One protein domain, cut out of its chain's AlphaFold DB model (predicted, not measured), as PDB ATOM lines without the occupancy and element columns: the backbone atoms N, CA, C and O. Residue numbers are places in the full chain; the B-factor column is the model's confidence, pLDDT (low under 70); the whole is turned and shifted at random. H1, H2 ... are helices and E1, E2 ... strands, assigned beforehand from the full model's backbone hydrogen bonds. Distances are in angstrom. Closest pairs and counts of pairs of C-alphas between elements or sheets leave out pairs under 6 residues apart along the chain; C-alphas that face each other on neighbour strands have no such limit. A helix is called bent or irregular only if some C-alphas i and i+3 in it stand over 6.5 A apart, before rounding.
ATOM      1  N   ARG A   8      35.663  15.773  14.764       91.38
ATOM      2  CA  ARG A   8      35.321  16.607  15.923       91.38
ATOM      3  C   ARG A   8      34.137  16.008  16.661       91.38
ATOM      4  O   ARG A   8      33.144  15.645  16.035       91.38
ATOM      5  N   THR A   9      34.231  15.958  17.983       94.25
ATOM      6  CA  THR A   9      33.098  15.561  18.821       94.25
ATOM      7  C   THR A   9      32.024  16.644  18.802       94.25
ATOM      8  O   THR A   9      32.302  17.822  18.567       94.25
ATOM      9  N   PHE A  10      30.783  16.252  19.073       94.62
ATOM     10  CA  PHE A  10      29.647  17.163  19.214       94.62
ATOM     11  C   PHE A  10      28.806  16.813  20.444       94.62
ATOM     12  O   PHE A  10      28.897  15.704  20.981       94.62
ATOM     13  N   PHE A  11      27.995  17.759  20.913       94.50
ATOM     14  CA  PHE A  11      27.140  17.542  22.074       94.50
ATOM     15  C   PHE A  11      26.033  16.529  21.764       94.50
ATOM     16  O   PHE A  11      25.247  16.713  20.825       94.50
ATOM     17  N   VAL A  12      25.941  15.503  22.610       95.00
ATOM     18  CA  VAL A  12      24.833  14.547  22.676       95.00
ATOM     19  C   VAL A  12      24.423  14.445  24.139       95.00
ATOM     20  O   VAL A  12      25.258  14.148  24.994       95.00
ATOM     21  N   HIS A  13      23.152  14.713  24.442       95.19
ATOM     22  CA  HIS A  13      22.653  14.571  25.805       95.19
ATOM     23  C   HIS A  13      22.780  13.112  26.259       95.19
ATOM     24  O   HIS A  13      22.544  12.192  25.479       95.19
ATOM     25  N   TRP A  14      23.109  12.886  27.530       94.94
ATOM     26  CA  TRP A  14      23.297  11.544  28.087       94.94
ATOM     27  C   TRP A  14      21.988  10.757  28.236       94.94
ATOM     28  O   TRP A  14      22.045   9.570  28.521       94.94
ATOM     29  N   ARG A  15      20.830  11.401  28.019       96.62
ATOM     30  CA  ARG A  15      19.485  10.796  28.015       96.62
ATOM     31  C   ARG A  15      19.206   9.964  29.285       96.62
ATOM     32  O   ARG A  15      19.321   8.739  29.234       96.62
ATOM     33  N   PRO A  16      18.842  10.614  30.410       96.75
ATOM     34  CA  PRO A  16      18.448   9.914  31.630       96.75
ATOM     35  C   PRO A  16      17.372   8.873  31.347       96.75
ATOM     36  O   PRO A  16      16.443   9.141  30.583       96.75
ATOM     37  N   VAL A  17      17.460   7.724  32.017       96.25
ATOM     38  CA  VAL A  17      16.372   6.728  32.014       96.25
ATOM     39  C   VAL A  17      15.358   6.952  33.138       96.25
ATOM     40  O   VAL A  17      14.383   6.214  33.266       96.25
ATOM     41  N   ASN A  18      15.560   7.995  33.945       96.75
ATOM     42  CA  ASN A  18      14.570   8.470  34.897       96.75
ATOM     43  C   ASN A  18      13.593   9.430  34.202       96.75
ATOM     44  O   ASN A  18      14.018  10.504  33.763       96.75
ATOM     45  N   PRO A  19      12.289   9.096  34.120       95.81
ATOM     46  CA  PRO A  19      11.296   9.941  33.456       95.81
ATOM     47  C   PRO A  19      11.107  11.302  34.132       95.81
ATOM     48  O   PRO A  19      10.610  12.229  33.497       95.81
ATOM     49  N   ASN A  20      11.536  11.443  35.388       96.06
ATOM     50  CA  ASN A  20      11.426  12.685  36.146       96.06
ATOM     51  C   ASN A  20      12.593  13.657  35.899       96.06
ATOM     52  O   ASN A  20      12.597  14.748  36.463       96.06
ATOM     53  N   ILE A  21      13.594  13.277  35.096       96.31
ATOM     54  CA  ILE A  21      14.760  14.121  34.801       96.31
ATOM     55  C   ILE A  21      14.659  14.668  33.387       96.31
ATOM     56  O   ILE A  21      14.435  13.921  32.437       96.31
ATOM     57  N   GLU A  22      14.862  15.974  33.241       95.31
ATOM     58  CA  GLU A  22      14.834  16.652  31.949       95.31
ATOM     59  C   GLU A  22      15.841  16.055  30.945       95.31
ATOM     60  O   GLU A  22      16.917  15.562  31.293       95.31
ATOM     61  N   GLY A  23      15.468  16.077  29.665       93.12
ATOM     62  CA  GLY A  23      16.303  15.565  28.579       93.12
ATOM     63  C   GLY A  23      16.298  14.038  28.439       93.12
ATOM     64  O   GLY A  23      17.093  13.512  27.649       93.12
ATOM     65  N   ASN A  24      15.423  13.333  29.171       96.44
ATOM     66  CA  ASN A  24      15.092  11.926  28.924       96.44
ATOM     67  C   ASN A  24      14.410  11.730  27.552       96.44
ATOM     68  O   ASN A  24      14.082  12.686  26.849       96.44
ATOM     69  N   LEU A  25      14.216  10.473  27.148       96.69
ATOM     70  CA  LEU A  25      13.654  10.128  25.834       96.69
ATOM     71  C   LEU A  25      12.118  10.026  25.800       96.69
ATOM     72  O   LEU A  25      11.550   9.831  24.725       96.69
ATOM     73  N   TYR A  26      11.453  10.143  26.949       95.31
ATOM     74  CA  TYR A  26      10.055   9.757  27.166       95.31
ATOM     75  C   TYR A  26       9.050  10.907  27.083       95.31
ATOM     76  O   TYR A  26       7.856  10.692  27.283       95.31
ATOM     77  N   GLY A  27       9.512  12.130  26.808       94.00
ATOM     78  CA  GLY A  27       8.623  13.277  26.642       94.00
ATOM     79  C   GLY A  27       7.537  13.010  25.591       94.00
ATOM     80  O   GLY A  27       7.790  12.360  24.577       94.00
ATOM     81  N   SER A  28       6.337  13.556  25.799       93.69
ATOM     82  CA  SER A  28       5.182  13.386  24.894       93.69
ATOM     83  C   SER A  28       5.418  13.913  23.472       93.69
ATOM     84  O   SER A  28       4.748  13.490  22.537       93.69
ATOM     85  N   ASN A  29       6.396  14.803  23.299       95.50
ATOM     86  CA  ASN A  29       6.912  15.261  22.007       95.50
ATOM     87  C   ASN A  29       8.424  14.992  21.877       95.50
ATOM     88  O   ASN A  29       9.141  15.715  21.189       95.50
ATOM     89  N   GLY A  30       8.924  14.006  22.620       96.88
ATOM     90  CA  GLY A  30      10.319  13.596  22.615       96.88
ATOM     91  C   GLY A  30      10.656  12.673  21.440       96.88
ATOM     92  O   GLY A  30       9.776  12.302  20.655       96.88
ATOM     93  N   PRO A  31      11.924  12.240  21.342       98.19
ATOM     94  CA  PRO A  31      12.418  11.475  20.199       98.19
ATOM     95  C   PRO A  31      11.610  10.198  19.929       98.19
ATOM     96  O   PRO A  31      11.293   9.896  18.780       98.19
ATOM     97  N   LEU A  32      11.234   9.467  20.984       98.44
ATOM     98  CA  LEU A  32      10.509   8.197  20.870       98.44
ATOM     99  C   LEU A  32       9.040   8.383  20.507       98.44
ATOM    100  O   LEU A  32       8.537   7.668  19.648       98.44
ATOM    101  N   ALA A  33       8.365   9.370  21.103       98.50
ATOM    102  CA  ALA A  33       6.984   9.697  20.753       98.50
ATOM    103  C   ALA A  33       6.871  10.088  19.270       98.50
ATOM    104  O   ALA A  33       5.979   9.629  18.556       98.50
ATOM    105  N   LYS A  34       7.828  10.888  18.783       98.81
ATOM    106  CA  LYS A  34       7.920  11.263  17.369       98.81
ATOM    107  C   LYS A  34       8.214  10.070  16.469       98.81
ATOM    108  O   LYS A  34       7.623   9.959  15.398       98.81
ATOM    109  N   TYR A  35       9.109   9.179  16.891       98.69
ATOM    110  CA  TYR A  35       9.402   7.957  16.151       98.69
ATOM    111  C   TYR A  35       8.154   7.067  16.034       98.69
ATOM    112  O   TYR A  35       7.806   6.652  14.930       98.69
ATOM    113  N   ASP A  36       7.415   6.875  17.128       98.69
ATOM    114  CA  ASP A  36       6.155   6.124  17.130       98.69
ATOM    115  C   ASP A  36       5.117   6.730  16.184       98.69
ATOM    116  O   ASP A  36       4.553   6.012  15.357       98.69
ATOM    117  N   ALA A  37       4.933   8.050  16.219       98.62
ATOM    118  CA  ALA A  37       4.017   8.748  15.320       98.62
ATOM    119  C   ALA A  37       4.417   8.623  13.837       98.62
ATOM    120  O   ALA A  37       3.554   8.471  12.975       98.62
ATOM    121  N   ALA A  38       5.714   8.677  13.526       98.56
ATOM    122  CA  ALA A  38       6.189   8.692  12.145       98.56
ATOM    123  C   ALA A  38       6.279   7.295  11.508       98.56
ATOM    124  O   ALA A  38       6.135   7.167  10.288       98.56
ATOM    125  N   PHE A  39       6.533   6.254  12.308       98.31
ATOM    126  CA  PHE A  39       6.775   4.887  11.830       98.31
ATOM    127  C   PHE A  39       5.721   3.867  12.284       98.31
ATOM    128  O   PHE A  39       5.823   2.698  11.912       98.31
ATOM    129  N   GLY A  40       4.709   4.279  13.054       98.06
ATOM    130  CA  GLY A  40       3.640   3.393  13.525       98.06
ATOM    131  C   GLY A  40       4.115   2.347  14.537       98.06
ATOM    132  O   GLY A  40       3.615   1.223  14.535       98.06
ATOM    133  N   SER A  41       5.107   2.685  15.365       97.56
ATOM    134  CA  SER A  41       5.659   1.801  16.400       97.56
ATOM    135  C   SER A  41       5.114   2.109  17.800       97.56
ATOM    136  O   SER A  41       4.309   3.015  17.993       97.56
ATOM    137  N   THR A  42       5.560   1.333  18.792       97.94
ATOM    138  CA  THR A  42       5.277   1.526  20.228       97.94
ATOM    139  C   THR A  42       6.567   1.558  21.060       97.94
ATOM    140  O   THR A  42       6.629   1.069  22.191       97.94
ATOM    141  N   SER A  43       7.632   2.110  20.476       97.62
ATOM    142  CA  SER A  43       8.975   2.198  21.050       97.62
ATOM    143  C   SER A  43       9.018   2.974  22.367       97.62
ATOM    144  O   SER A  43       9.747   2.561  23.269       97.62
ATOM    145  N   LEU A  44       8.207   4.029  22.523       97.88
ATOM    146  CA  LEU A  44       8.086   4.780  23.774       97.88
ATOM    147  C   LEU A  44       7.533   3.898  24.896       97.88
ATOM    148  O   LEU A  44       8.119   3.822  25.974       97.88
ATOM    149  N   ASN A  45       6.430   3.197  24.629       97.88
ATOM    150  CA  ASN A  45       5.813   2.301  25.607       97.88
ATOM    151  C   ASN A  45       6.759   1.154  25.982       97.88
ATOM    152  O   ASN A  45       6.831   0.766  27.151       97.88
ATOM    153  N   TYR A  46       7.515   0.636  25.010       97.25
ATOM    154  CA  TYR A  46       8.544  -0.363  25.272       97.25
ATOM    155  C   TYR A  46       9.606   0.169  26.241       97.25
ATOM    156  O   TYR A  46       9.881  -0.474  27.250       97.25
ATOM    157  N   GLU A  47      10.158   1.362  25.999       95.88
ATOM    158  CA  GLU A  47      11.134   1.941  26.927       95.88
ATOM    159  C   GLU A  47      10.574   2.143  28.334       95.88
ATOM    160  O   GLU A  47      11.228   1.772  29.309       95.88
ATOM    161  N   LEU A  48       9.368   2.709  28.442       96.56
ATOM    162  CA  LEU A  48       8.736   2.994  29.730       96.56
ATOM    163  C   LEU A  48       8.517   1.727  30.570       96.56
ATOM    164  O   LEU A  48       8.559   1.788  31.795       96.56
ATOM    165  N   SER A  49       8.305   0.584  29.915       96.44
ATOM    166  CA  SER A  49       8.044  -0.703  30.568       96.44
ATOM    167  C   SER A  49       9.293  -1.532  30.869       96.44
ATOM    168  O   SER A  49       9.225  -2.406  31.729       96.44
ATOM    169  N   HIS A  50      10.420  -1.276  30.196       94.81
ATOM    170  CA  HIS A  50      11.615  -2.126  30.311       94.81
ATOM    171  C   HIS A  50      12.838  -1.404  30.876       94.81
ATOM    172  O   HIS A  50      13.655  -2.027  31.552       94.81
ATOM    173  N   ASN A  51      12.977  -0.106  30.605       93.06
ATOM    174  CA  ASN A  51      14.255   0.588  30.753       93.06
ATOM    175  C   ASN A  51      14.229   1.718  31.787       93.06
ATOM    176  O   ASN A  51      15.285   2.276  32.082       93.06
ATOM    177  N   VAL A  52      13.062   2.030  32.364       93.12
ATOM    178  CA  VAL A  52      12.927   3.065  33.396       93.12
ATOM    179  C   VAL A  52      13.692   2.684  34.656       93.12
ATOM    180  O   VAL A  52      13.533   1.593  35.207       93.12
ATOM    181  N   ARG A  53      14.490   3.631  35.148       93.25
ATOM    182  CA  ARG A  53      15.162   3.557  36.448       93.25
ATOM    183  C   ARG A  53      15.005   4.880  37.174       93.25
ATOM    184  O   ARG A  53      14.885   5.916  36.539       93.25
ATOM    185  N   TYR A  54      15.028   4.859  38.501       92.12
ATOM    186  CA  TYR A  54      14.767   6.056  39.310       92.12
ATOM    187  C   TYR A  54      16.021   6.678  39.929       92.12
ATOM    188  O   TYR A  54      15.915   7.618  40.713       92.12
ATOM    189  N   SER A  55      17.216   6.187  39.589       93.00
ATOM    190  CA  SER A  55      18.444   6.883  39.970       93.00
ATOM    191  C   SER A  55      18.629   8.144  39.118       93.00
ATOM    192  O   SER A  55      18.152   8.227  37.985       93.00
ATOM    193  N   ASN A  56      19.332   9.143  39.659       94.44
ATOM    194  CA  ASN A  56      19.489  10.432  38.980       94.44
ATOM    195  C   ASN A  56      20.719  10.533  38.066       94.44
ATOM    196  O   ASN A  56      21.024  11.613  37.566       94.44
ATOM    197  N   TRP A  57      21.423   9.422  37.855       93.12
ATOM    198  CA  TRP A  57      22.676   9.370  37.097       93.12
ATOM    199  C   TRP A  57      22.686   8.269  36.025       93.12
ATOM    200  O   TRP A  57      23.497   8.330  35.105       93.12
ATOM    201  N   GLU A  58      21.798   7.270  36.107       94.44
ATOM    202  CA  GLU A  58      21.709   6.217  35.091       94.44
ATOM    203  C   GLU A  58      21.073   6.732  33.800       94.44
ATOM    204  O   GLU A  58      20.007   7.358  33.792       94.44
ATOM    205  N   GLY A  59      21.732   6.440  32.685       95.44
ATOM    206  CA  GLY A  59      21.285   6.840  31.360       95.44
ATOM    207  C   GLY A  59      22.135   6.205  30.274       95.44
ATOM    208  O   GLY A  59      22.567   5.060  30.384       95.44
ATOM    209  N   HIS A  60      22.373   6.956  29.212       96.50
ATOM    210  CA  HIS A  60      23.052   6.518  27.999       96.50
ATOM    211  C   HIS A  60      24.325   7.332  27.715       96.50
ATOM    212  O   HIS A  60      24.614   7.646  26.561       96.50
ATOM    213  N   CYS A  61      25.081   7.727  28.748       95.50
ATOM    214  CA  CYS A  61      26.306   8.525  28.585       95.50
ATOM    215  C   CYS A  61      27.373   7.810  27.730       95.50
ATOM    216  O   CYS A  61      28.070   8.451  26.942       95.50
ATOM    217  N   ASP A  62      27.453   6.483  27.833       95.88
ATOM    218  CA  ASP A  62      28.274   5.603  26.999       95.88
ATOM    219  C   ASP A  62      27.885   5.729  25.520       95.88
ATOM    220  O   ASP A  62      28.700   6.117  24.683       95.88
ATOM    221  N   LYS A  63      26.609   5.506  25.204       97.31
ATOM    222  CA  LYS A  63      26.072   5.560  23.839       97.31
ATOM    223  C   LYS A  63      26.133   6.968  23.258       97.31
ATOM    224  O   LYS A  63      26.493   7.131  22.097       97.31
ATOM    225  N   ALA A  64      25.834   7.987  24.061       96.69
ATOM    226  CA  ALA A  64      25.957   9.390  23.678       96.69
ATOM    227  C   ALA A  64      27.403   9.738  23.294       96.69
ATOM    228  O   ALA A  64      27.635  10.377  22.265       96.69
ATOM    229  N   SER A  65      28.377   9.243  24.062       96.25
ATOM    230  CA  SER A  65      29.797   9.402  23.749       96.25
ATOM    231  C   SER A  65      30.199   8.672  22.468       96.25
ATOM    232  O   SER A  65      30.943   9.237  21.668       96.25
ATOM    233  N   ILE A  66      29.669   7.466  22.217       97.31
ATOM    234  CA  ILE A  66      29.905   6.744  20.954       97.31
ATOM    235  C   ILE A  66      29.344   7.528  19.769       97.31
ATOM    236  O   ILE A  66      30.056   7.724  18.786       97.31
ATOM    237  N   VAL A  67      28.093   7.996  19.857       97.50
ATOM    238  CA  VAL A  67      27.453   8.803  18.805       97.50
ATOM    239  C   VAL A  67      28.309  10.027  18.492       97.50
ATOM    240  O   VAL A  67      28.640  10.261  17.331       97.50
ATOM    241  N   SER A  68      28.732  10.751  19.529       96.31
ATOM    242  CA  SER A  68      29.595  11.929  19.410       96.31
ATOM    243  C   SER A  68      30.953  11.618  18.761       96.31
ATOM    244  O   SER A  68      31.463  12.411  17.969       96.31
ATOM    245  N   ALA A  69      31.542  10.461  19.076       96.06
ATOM    246  CA  ALA A  69      32.860  10.059  18.591       96.06
ATOM    247  C   ALA A  69      32.857   9.465  17.170       96.06
ATOM    248  O   ALA A  69      33.872   9.560  16.474       96.06
ATOM    249  N   LEU A  70      31.758   8.830  16.744       96.69
ATOM    250  CA  LEU A  70      31.696   8.071  15.488       96.69
ATOM    251  C   LEU A  70      30.966   8.777  14.348       96.69
ATOM    252  O   LEU A  70      31.332   8.565  13.190       96.69
ATOM    253  N   LEU A  71      29.915   9.538  14.647       97.12
ATOM    254  CA  LEU A  71      28.996  10.058  13.635       97.12
ATOM    255  C   LEU A  71      29.227  11.544  13.380       97.12
ATOM    256  O   LEU A  71      29.829  12.239  14.190       97.12
ATOM    257  N   ASN A  72      28.738  12.048  12.252       96.62
ATOM    258  CA  ASN A  72      28.652  13.486  12.034       96.62
ATOM    259  C   ASN A  72      27.505  14.060  12.866       96.62
ATOM    260  O   ASN A  72      26.543  13.367  13.190       96.62
ATOM    261  N   GLU A  73      27.603  15.336  13.218       96.94
ATOM    262  CA  GLU A  73      26.541  16.002  13.958       96.94
ATOM    263  C   GLU A  73      25.303  16.211  13.067       96.94
ATOM    264  O   GLU A  73      25.431  16.861  12.027       96.94
ATOM    265  N   PRO A  74      24.105  15.753  13.478       98.12
ATOM    266  CA  PRO A  74      22.848  16.225  12.900       98.12
ATOM    267  C   PRO A  74      22.731  17.743  13.063       98.12
ATOM    268  O   PRO A  74      22.865  18.248  14.181       98.12
ATOM    269  N   ARG A  75      22.464  18.473  11.979       97.81
ATOM    270  CA  ARG A  75      22.365  19.947  11.961       97.81
ATOM    271  C   ARG A  75      21.045  20.467  11.415       97.81
ATOM    272  O   ARG A  75      20.655  21.584  11.746       97.81
ATOM    273  N   LEU A  76      20.357  19.672  10.604       98.56
ATOM    274  CA  LEU A  76      19.101  20.048   9.968       98.56
ATOM    275  C   LEU A  76      17.929  19.278  10.574       98.56
ATOM    276  O   LEU A  76      18.037  18.091  10.885       98.56
ATOM    277  N   SER A  77      16.795  19.959  10.718       98.75
ATOM    278  CA  SER A  77      15.530  19.296  11.028       98.75
ATOM    279  C   SER A  77      15.045  18.488   9.824       98.75
ATOM    280  O   SER A  77      15.198  18.914   8.680       98.75
ATOM    281  N   VAL A  78      14.405  17.349  10.078       98.69
ATOM    282  CA  VAL A  78      13.870  16.454   9.044       98.69
ATOM    283  C   VAL A  78      12.377  16.263   9.262       98.69
ATOM    284  O   VAL A  78      11.945  15.919  10.359       98.69
ATOM    285  N   ILE A  79      11.583  16.461   8.210       98.75
ATOM    286  CA  ILE A  79      10.153  16.143   8.219       98.75
ATOM    287  C   ILE A  79       9.959  14.772   7.576       98.75
ATOM    288  O   ILE A  79      10.411  14.534   6.453       98.75
ATOM    289  N   TYR A  80       9.282  13.868   8.277       98.62
ATOM    290  CA  TYR A  80       8.945  12.541   7.773       98.62
ATOM    291  C   TYR A  80       7.552  12.137   8.256       98.62
ATOM    292  O   TYR A  80       7.262  12.238   9.444       98.62
ATOM    293  N   ASN A  81       6.679  11.721   7.331       98.19
ATOM    294  CA  ASN A  81       5.280  11.366   7.611       98.19
ATOM    295  C   ASN A  81       4.537  12.411   8.470       98.19
ATOM    296  O   ASN A  81       3.819  12.074   9.404       98.19
ATOM    297  N   GLY A  82       4.745  13.700   8.176       98.12
ATOM    298  CA  GLY A  82       4.123  14.810   8.908       98.12
ATOM    299  C   GLY A  82       4.740  15.119  10.278       98.12
ATOM    300  O   GLY A  82       4.356  16.102  10.904       98.12
ATOM    301  N   VAL A  83       5.729  14.344  10.733       98.75
ATOM    302  CA  VAL A  83       6.437  14.562  12.000       98.75
ATOM    303  C   VAL A  83       7.743  15.309  11.749       98.75
ATOM    304  O   VAL A  83       8.528  14.930  10.881       98.75
ATOM    305  N   THR A  84       7.993  16.367  12.524       98.75
ATOM    306  CA  THR A  84       9.249  17.129  12.467       98.75
ATOM    307  C   THR A  84      10.225  16.646  13.538       98.75
ATOM    308  O   THR A  84       9.980  16.807  14.738       98.75
ATOM    309  N   PHE A  85      11.360  16.115  13.100       98.81
ATOM    310  CA  PHE A  85      12.493  15.729  13.934       98.81
ATOM    311  C   PHE A  85      13.519  16.859  13.946       98.81
ATOM    312  O   PHE A  85      14.053  17.225  12.903       98.81
ATOM    313  N   SER A  86      13.794  17.418  15.120       98.75
ATOM    314  CA  SER A  86      14.909  18.341  15.318       98.75
ATOM    315  C   SER A  86      16.247  17.583  15.331       98.75
ATOM    316  O   SER A  86      16.264  16.367  15.546       98.75
ATOM    317  N   PRO A  87      17.388  18.279  15.185       98.62
ATOM    318  CA  PRO A  87      18.697  17.673  15.404       98.62
ATOM    319  C   PRO A  87      18.827  16.934  16.743       98.62
ATOM    320  O   PRO A  87      19.419  15.857  16.791       98.62
ATOM    321  N   ASP A  88      18.250  17.466  17.825       98.12
ATOM    322  CA  ASP A  88      18.291  16.815  19.140       98.12
ATOM    323  C   ASP A  88      17.457  15.523  19.171       98.12
ATOM    324  O   ASP A  88      17.903  14.516  19.730       98.12
ATOM    325  N   ASP A  89      16.307  15.502  18.484       98.62
ATOM    326  CA  ASP A  89      15.497  14.287  18.337       98.62
ATOM    327  C   ASP A  89      16.291  13.175  17.651       98.62
ATOM    328  O   ASP A  89      16.354  12.043  18.134       98.62
ATOM    329  N   ILE A  90      16.969  13.516  16.553       98.81
ATOM    330  CA  ILE A  90      17.789  12.574  15.788       98.81
ATOM    331  C   ILE A  90      18.955  12.069  16.646       98.81
ATOM    332  O   ILE A  90      19.186  10.864  16.699       98.81
ATOM    333  N   LYS A  91      19.634  12.948  17.396       98.56
ATOM    334  CA  LYS A  91      20.668  12.549  18.372       98.56
ATOM    335  C   LYS A  91      20.118  11.584  19.431       98.56
ATOM    336  O   LYS A  91      20.787  10.614  19.778       98.56
ATOM    337  N   GLY A  92      18.898  11.816  19.923       98.25
ATOM    338  CA  GLY A  92      18.214  10.919  20.860       98.25
ATOM    339  C   GLY A  92      17.932   9.533  20.273       98.25
ATOM    340  O   GLY A  92      18.148   8.530  20.948       98.25
ATOM    341  N   LEU A  93      17.522   9.460  19.005       98.62
ATOM    342  CA  LEU A  93      17.308   8.187  18.309       98.62
ATOM    343  C   LEU A  93      18.621   7.460  17.999       98.62
ATOM    344  O   LEU A  93      18.694   6.243  18.161       98.62
ATOM    345  N   LEU A  94      19.674   8.190  17.621       98.50
ATOM    346  CA  LEU A  94      21.010   7.633  17.395       98.50
ATOM    347  C   LEU A  94      21.539   6.915  18.638       98.50
ATOM    348  O   LEU A  94      22.053   5.805  18.528       98.50
ATOM    349  N   VAL A  95      21.335   7.497  19.823       98.06
ATOM    350  CA  VAL A  95      21.678   6.862  21.104       98.06
ATOM    351  C   VAL A  95      21.032   5.481  21.251       98.06
ATOM    352  O   VAL A  95      21.654   4.594  21.819       98.06
ATOM    353  N   LYS A  96      19.833   5.245  20.708       97.31
ATOM    354  CA  LYS A  96      19.137   3.953  20.830       97.31
ATOM    355  C   LYS A  96      19.610   2.872  19.861       97.31
ATOM    356  O   LYS A  96      19.366   1.695  20.115       97.31
ATOM    357  N   VAL A  97      20.268   3.253  18.769       97.44
ATOM    358  CA  VAL A  97      20.669   2.320  17.699       97.44
ATOM    359  C   VAL A  97      22.178   2.227  17.504       97.44
ATOM    360  O   VAL A  97      22.642   1.393  16.734       97.44
ATOM    361  N   ILE A  98      22.966   3.059  18.191       97.31
ATOM    362  CA  ILE A  98      24.413   3.122  17.971       97.31
ATOM    363  C   ILE A  98      25.095   1.774  18.214       97.31
ATOM    364  O   ILE A  98      25.973   1.391  17.450       97.31
ATOM    365  N   MET A  99      24.630   1.013  19.207       96.25
ATOM    366  CA  MET A  99      25.159  -0.311  19.544       96.25
ATOM    367  C   MET A  99      24.847  -1.382  18.487       96.25
ATOM    368  O   MET A  99      25.404  -2.475  18.554       96.25
ATOM    369  N   SER A 100      23.971  -1.103  17.519       95.56
ATOM    370  CA  SER A 100      23.702  -1.984  16.374       95.56
ATOM    371  C   SER A 100      24.677  -1.755  15.216       95.56
ATOM    372  O   SER A 100      24.665  -2.526  14.257       95.56
ATOM    373  N   LEU A 101      25.476  -0.682  15.258       95.81
ATOM    374  CA  LEU A 101      26.385  -0.333  14.172       95.81
ATOM    375  C   LEU A 101      27.689  -1.129  14.244       95.81
ATOM    376  O   LEU A 101      28.147  -1.496  15.328       95.81
ATOM    377  N   PRO A 102      28.339  -1.376  13.094       95.31
ATOM    378  CA  PRO A 102      29.585  -2.118  13.060       95.31
ATOM    379  C   PRO A 102      30.751  -1.228  13.518       95.31
ATOM    380  O   PRO A 102      31.250  -0.383  12.774       95.31
ATOM    381  N   PRO A 205      23.963   3.181   3.973       96.62
ATOM    382  CA  PRO A 205      22.772   2.511   4.496       96.62
ATOM    383  C   PRO A 205      23.027   1.038   4.853       96.62
ATOM    384  O   PRO A 205      22.421   0.505   5.774       96.62
ATOM    385  N   SER A 206      23.963   0.376   4.161       96.38
ATOM    386  CA  SER A 206      24.308  -1.034   4.397       96.38
ATOM    387  C   SER A 206      24.927  -1.306   5.773       96.38
ATOM    388  O   SER A 206      24.968  -2.457   6.199       96.38
ATOM    389  N   SER A 207      25.432  -0.278   6.460       96.44
ATOM    390  CA  SER A 207      25.960  -0.393   7.826       96.44
ATOM    391  C   SER A 207      24.874  -0.305   8.902       96.44
ATOM    392  O   SER A 207      25.188  -0.455  10.081       96.44
ATOM    393  N   TRP A 208      23.617  -0.071   8.517       97.12
ATOM    394  CA  TRP A 208      22.497   0.148   9.429       97.12
ATOM    395  C   TRP A 208      21.475  -0.975   9.252       97.12
ATOM    396  O   TRP A 208      20.720  -0.976   8.276       97.12
ATOM    397  N   PRO A 209      21.456  -1.971  10.156       95.31
ATOM    398  CA  PRO A 209      20.597  -3.131   9.988       95.31
ATOM    399  C   PRO A 209      19.113  -2.751  10.069       95.31
ATOM    400  O   PRO A 209      18.720  -1.772  10.704       95.31
ATOM    401  N   GLN A 210      18.267  -3.560   9.432       94.00
ATOM    402  CA  GLN A 210      16.815  -3.343   9.432       94.00
ATOM    403  C   GLN A 210      16.198  -3.523  10.819       94.00
ATOM    404  O   GLN A 210      15.220  -2.861  11.163       94.00
ATOM    405  N   ARG A 211      16.784  -4.408  11.624       89.88
ATOM    406  CA  ARG A 211      16.371  -4.678  12.996       89.88
ATOM    407  C   ARG A 211      17.476  -4.256  13.940       89.88
ATOM    408  O   ARG A 211      18.655  -4.481  13.674       89.88
ATOM    409  N   ASN A 212      17.081  -3.670  15.061       86.88
ATOM    410  CA  ASN A 212      17.971  -3.602  16.200       86.88
ATOM    411  C   ASN A 212      18.003  -5.012  16.796       86.88
ATOM    412  O   ASN A 212      16.954  -5.523  17.173       86.88
ATOM    413  N   GLU A 213      19.167  -5.657  16.863       84.31
ATOM    414  CA  GLU A 213      19.299  -7.028  17.392       84.31
ATOM    415  C   GLU A 213      20.353  -7.153  18.500       84.31
ATOM    416  O   GLU A 213      20.658  -8.264  18.938       84.31
ATOM    417  N   ASN A 214      20.909  -6.040  18.992       79.88
ATOM    418  CA  ASN A 214      21.936  -6.093  20.027       79.88
ATOM    419  C   ASN A 214      21.339  -6.406  21.409       79.88
ATOM    420  O   ASN A 214      21.130  -5.527  22.239       79.88
ATOM    421  N   ARG A 215      21.111  -7.697  21.665       76.44
ATOM    422  CA  ARG A 215      20.578  -8.211  22.935       76.44
ATOM    423  C   ARG A 215      21.545  -8.090  24.117       76.44
ATOM    424  O   ARG A 215      21.146  -8.395  25.233       76.44
ATOM    425  N   MET A 216      22.800  -7.699  23.887       81.44
ATOM    426  CA  MET A 216      23.764  -7.465  24.968       81.44
ATOM    427  C   MET A 216      23.651  -6.054  25.558       81.44
ATOM    428  O   MET A 216      24.222  -5.794  26.614       81.44
ATOM    429  N   ASP A 217      22.924  -5.147  24.903       87.12
ATOM    430  CA  ASP A 217      22.650  -3.817  25.435       87.12
ATOM    431  C   ASP A 217      21.459  -3.870  26.412       87.12
ATOM    432  O   ASP A 217      20.337  -4.159  25.993       87.12
ATOM    433  N   PRO A 218      21.653  -3.571  27.711       84.25
ATOM    434  CA  PRO A 218      20.572  -3.605  28.697       84.25
ATOM    435  C   PRO A 218      19.510  -2.524  28.466       84.25
ATOM    436  O   PRO A 218      18.440  -2.601  29.054       84.25
ATOM    437  N   PHE A 219      19.801  -1.523  27.632       86.69
ATOM    438  CA  PHE A 219      18.865  -0.476  27.232       86.69
ATOM    439  C   PHE A 219      18.455  -0.611  25.768       86.69
ATOM    440  O   PHE A 219      18.148   0.376  25.099       86.69
ATOM    441  N   PHE A 220      18.497  -1.823  25.240       90.75
ATOM    442  CA  PHE A 220      18.074  -2.128  23.889       90.75
ATOM    443  C   PHE A 220      16.584  -1.818  23.664       90.75
ATOM    444  O   PHE A 220      15.768  -1.942  24.577       90.75
ATOM    445  N   ASN A 221      16.223  -1.450  22.429       94.88
ATOM    446  CA  ASN A 221      14.834  -1.320  21.984       94.88
ATOM    447  C   ASN A 221      14.656  -1.973  20.606       94.88
ATOM    448  O   ASN A 221      15.141  -1.417  19.612       94.88
ATOM    449  N   PRO A 222      13.957  -3.117  20.509       95.50
ATOM    450  CA  PRO A 222      13.781  -3.824  19.242       95.50
ATOM    451  C   PRO A 222      12.850  -3.094  18.271       95.50
ATOM    452  O   PRO A 222      12.843  -3.410  17.084       95.50
ATOM    453  N   LEU A 223      12.043  -2.148  18.764       97.12
ATOM    454  CA  LEU A 223      11.023  -1.458  17.975       97.12
ATOM    455  C   LEU A 223      11.581  -0.241  17.225       97.12
ATOM    456  O   LEU A 223      10.889   0.336  16.387       97.12
ATOM    457  N   ILE A 224      12.836   0.135  17.489       97.38
ATOM    458  CA  ILE A 224      13.536   1.206  16.780       97.38
ATOM    459  C   ILE A 224      14.450   0.569  15.735       97.38
ATOM    460  O   ILE A 224      15.407  -0.120  16.075       97.38
ATOM    461  N   SER A 225      14.168   0.799  14.454       97.81
ATOM    462  CA  SER A 225      14.962   0.274  13.343       97.81
ATOM    463  C   SER A 225      16.172   1.178  13.080       97.81
ATOM    464  O   SER A 225      15.981   2.359  12.773       97.81
ATOM    465  N   PRO A 226      17.414   0.657  13.124       97.62
ATOM    466  CA  PRO A 226      18.596   1.429  12.751       97.62
ATOM    467  C   PRO A 226      18.508   1.978  11.322       97.62
ATOM    468  O   PRO A 226      18.889   3.122  11.095       97.62
ATOM    469  N   ALA A 227      17.929   1.235  10.375       98.12
ATOM    470  CA  ALA A 227      17.703   1.717   9.010       98.12
ATOM    471  C   ALA A 227      16.762   2.942   8.948       98.12
ATOM    472  O   ALA A 227      17.053   3.907   8.235       98.12
ATOM    473  N   ASN A 228      15.678   2.956   9.733       98.62
ATOM    474  CA  ASN A 228      14.792   4.124   9.830       98.62
ATOM    475  C   ASN A 228      15.521   5.334  10.429       98.62
ATOM    476  O   ASN A 228      15.385   6.454   9.936       98.62
ATOM    477  N   VAL A 229      16.329   5.112  11.472       98.56
ATOM    478  CA  VAL A 229      17.127   6.178  12.093       98.56
ATOM    479  C   VAL A 229      18.183   6.709  11.121       98.56
ATOM    480  O   VAL A 229      18.352   7.922  11.030       98.56
ATOM    481  N   TYR A 230      18.835   5.847  10.335       98.56
ATOM    482  CA  TYR A 230      19.770   6.260   9.285       98.56
ATOM    483  C   TYR A 230      19.115   7.166   8.241       98.56
ATOM    484  O   TYR A 230      19.707   8.160   7.825       98.56
ATOM    485  N   MET A 231      17.889   6.853   7.813       98.50
ATOM    486  CA  MET A 231      17.153   7.691   6.863       98.50
ATOM    487  C   MET A 231      16.939   9.112   7.406       98.50
ATOM    488  O   MET A 231      17.098  10.077   6.658       98.50
ATOM    489  N   LEU A 232      16.598   9.260   8.691       98.69
ATOM    490  CA  LEU A 232      16.497  10.578   9.325       98.69
ATOM    491  C   LEU A 232      17.878  11.239   9.438       98.69
ATOM    492  O   LEU A 232      18.056  12.382   9.029       98.69
ATOM    493  N   TYR A 233      18.867  10.501   9.939       98.69
ATOM    494  CA  TYR A 233      20.231  10.974  10.164       98.69
ATOM    495  C   TYR A 233      20.904  11.481   8.880       98.69
ATOM    496  O   TYR A 233      21.386  12.610   8.847       98.69
ATOM    497  N   SER A 234      20.882  10.697   7.805       98.44
ATOM    498  CA  SER A 234      21.498  11.046   6.517       98.44
ATOM    499  C   SER A 234      20.924  12.312   5.879       98.44
ATOM    500  O   SER A 234      21.637  12.999   5.159       98.44
ATOM    501  N   ARG A 235      19.660  12.657   6.161       98.50
ATOM    502  CA  ARG A 235      19.022  13.906   5.703       98.50
ATOM    503  C   ARG A 235      19.315  15.104   6.608       98.50
ATOM    504  O   ARG A 235      18.979  16.227   6.249       98.50
ATOM    505  N   SER A 236      19.869  14.852   7.792       98.50
ATOM    506  CA  SER A 236      20.126  15.868   8.815       98.50
ATOM    507  C   SER A 236      21.563  16.387   8.835       98.50
ATOM    508  O   SER A 236      21.810  17.407   9.480       98.50
TER     509      SER A 236
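What this domain is: This is residues 8 to 102 and 205 to 236 of the 237 residues of the protein "Hypothetical protein" of Percolomonas cosmopolitus (UniProt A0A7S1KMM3). A small hairpin, E1 and E2, sits at the edge of a rounded helical body, near H1 and residues 231 to 236 of H5. At the core of that body is H4, with H1, H3 and H5 packed round it, and H2 packs on H1. The printed part has 127 residues, with the order H1 H2 H3 E1 E2 H4 H5; the sheet E1 - E2 is antiparallel, and the class is mostly helix, though under half of the residues are in named elements. The whole is compact, with a radius of gyration of the C-alphas of 13.2 A, and spans 35 by 32 by 26 A.

Where its parts are: Look first at E1, residues 78 to 80, and E2, residues 83 to 85. Then find C-alpha 87 at (18.697, 17.673, 15.404); from there H4, residues 87 to 100, runs 20.3 A. H4 is irregular: C-alphas 96 and 99 are 7.5 A apart. H1, residues 31 to 39, begins with C-alpha 31 at (12.418, 11.475, 20.199) and is 12.1 A long; H2 is residues 43 to 50, 10.6 A. H3, residues 61 to 70, measures 14.2 A. H5, residues 226 to 236, measures 15.0 A and ends with C-alpha 236 at (20.126, 15.868, 8.815).

How they stand to each other: Start at the hairpin E1 and E2, where N 78 and O 85 are 2.8 A apart and N 80 and O 83 are 2.9 A apart, within hydrogen-bond range. The closest C-alphas of H1 and E2 are those of Ala 38 and Val 83, at 5.9 A; those of E1 and H5 are Val 78 and Ser 236, at 6.3 A. The hub is H4, which touches H1 with residues 89 to 93 alone, about perpendicular at 83 degrees, closest at the C-alphas of Pro 31 and Asp 89, 4.6 A. H3 touches H4, about perpendicular at 85 degrees, with the C-alphas of Lys 63 and Val 95 closest at 5.3 A. H5 touches H4, opposite ways at a tilt of 35.3 degrees, only just steep; the C-alphas of Val 97 and Pro 226 are closest, at 5.4 A. H2 touches H1 at a steep tilt of 50 degrees, opposite ways, closest at the C-alphas of Leu 32 and Leu 44, 5.1 A. Among the pairs that are apart are H2 and H4, and H3 and H5. In H1, H2 and H3 every O i to N i+4 pair is within hydrogen-bond range; in H4 7 of 10 are, in H5 6 of 7.

The domain as a whole: The two C-alphas farthest apart are those of Ser 55 and Ser 206, 36.9 A. Residues 103 to 204 are not printed, and C-alphas 102 and 205 are 11.9 A apart across the cut. Of the links printed whole, none is long; residues 8 to 30 and 205 to 225 hold no named element. The mean pLDDT of the printed part is 95.8, and no printed residue is under 70.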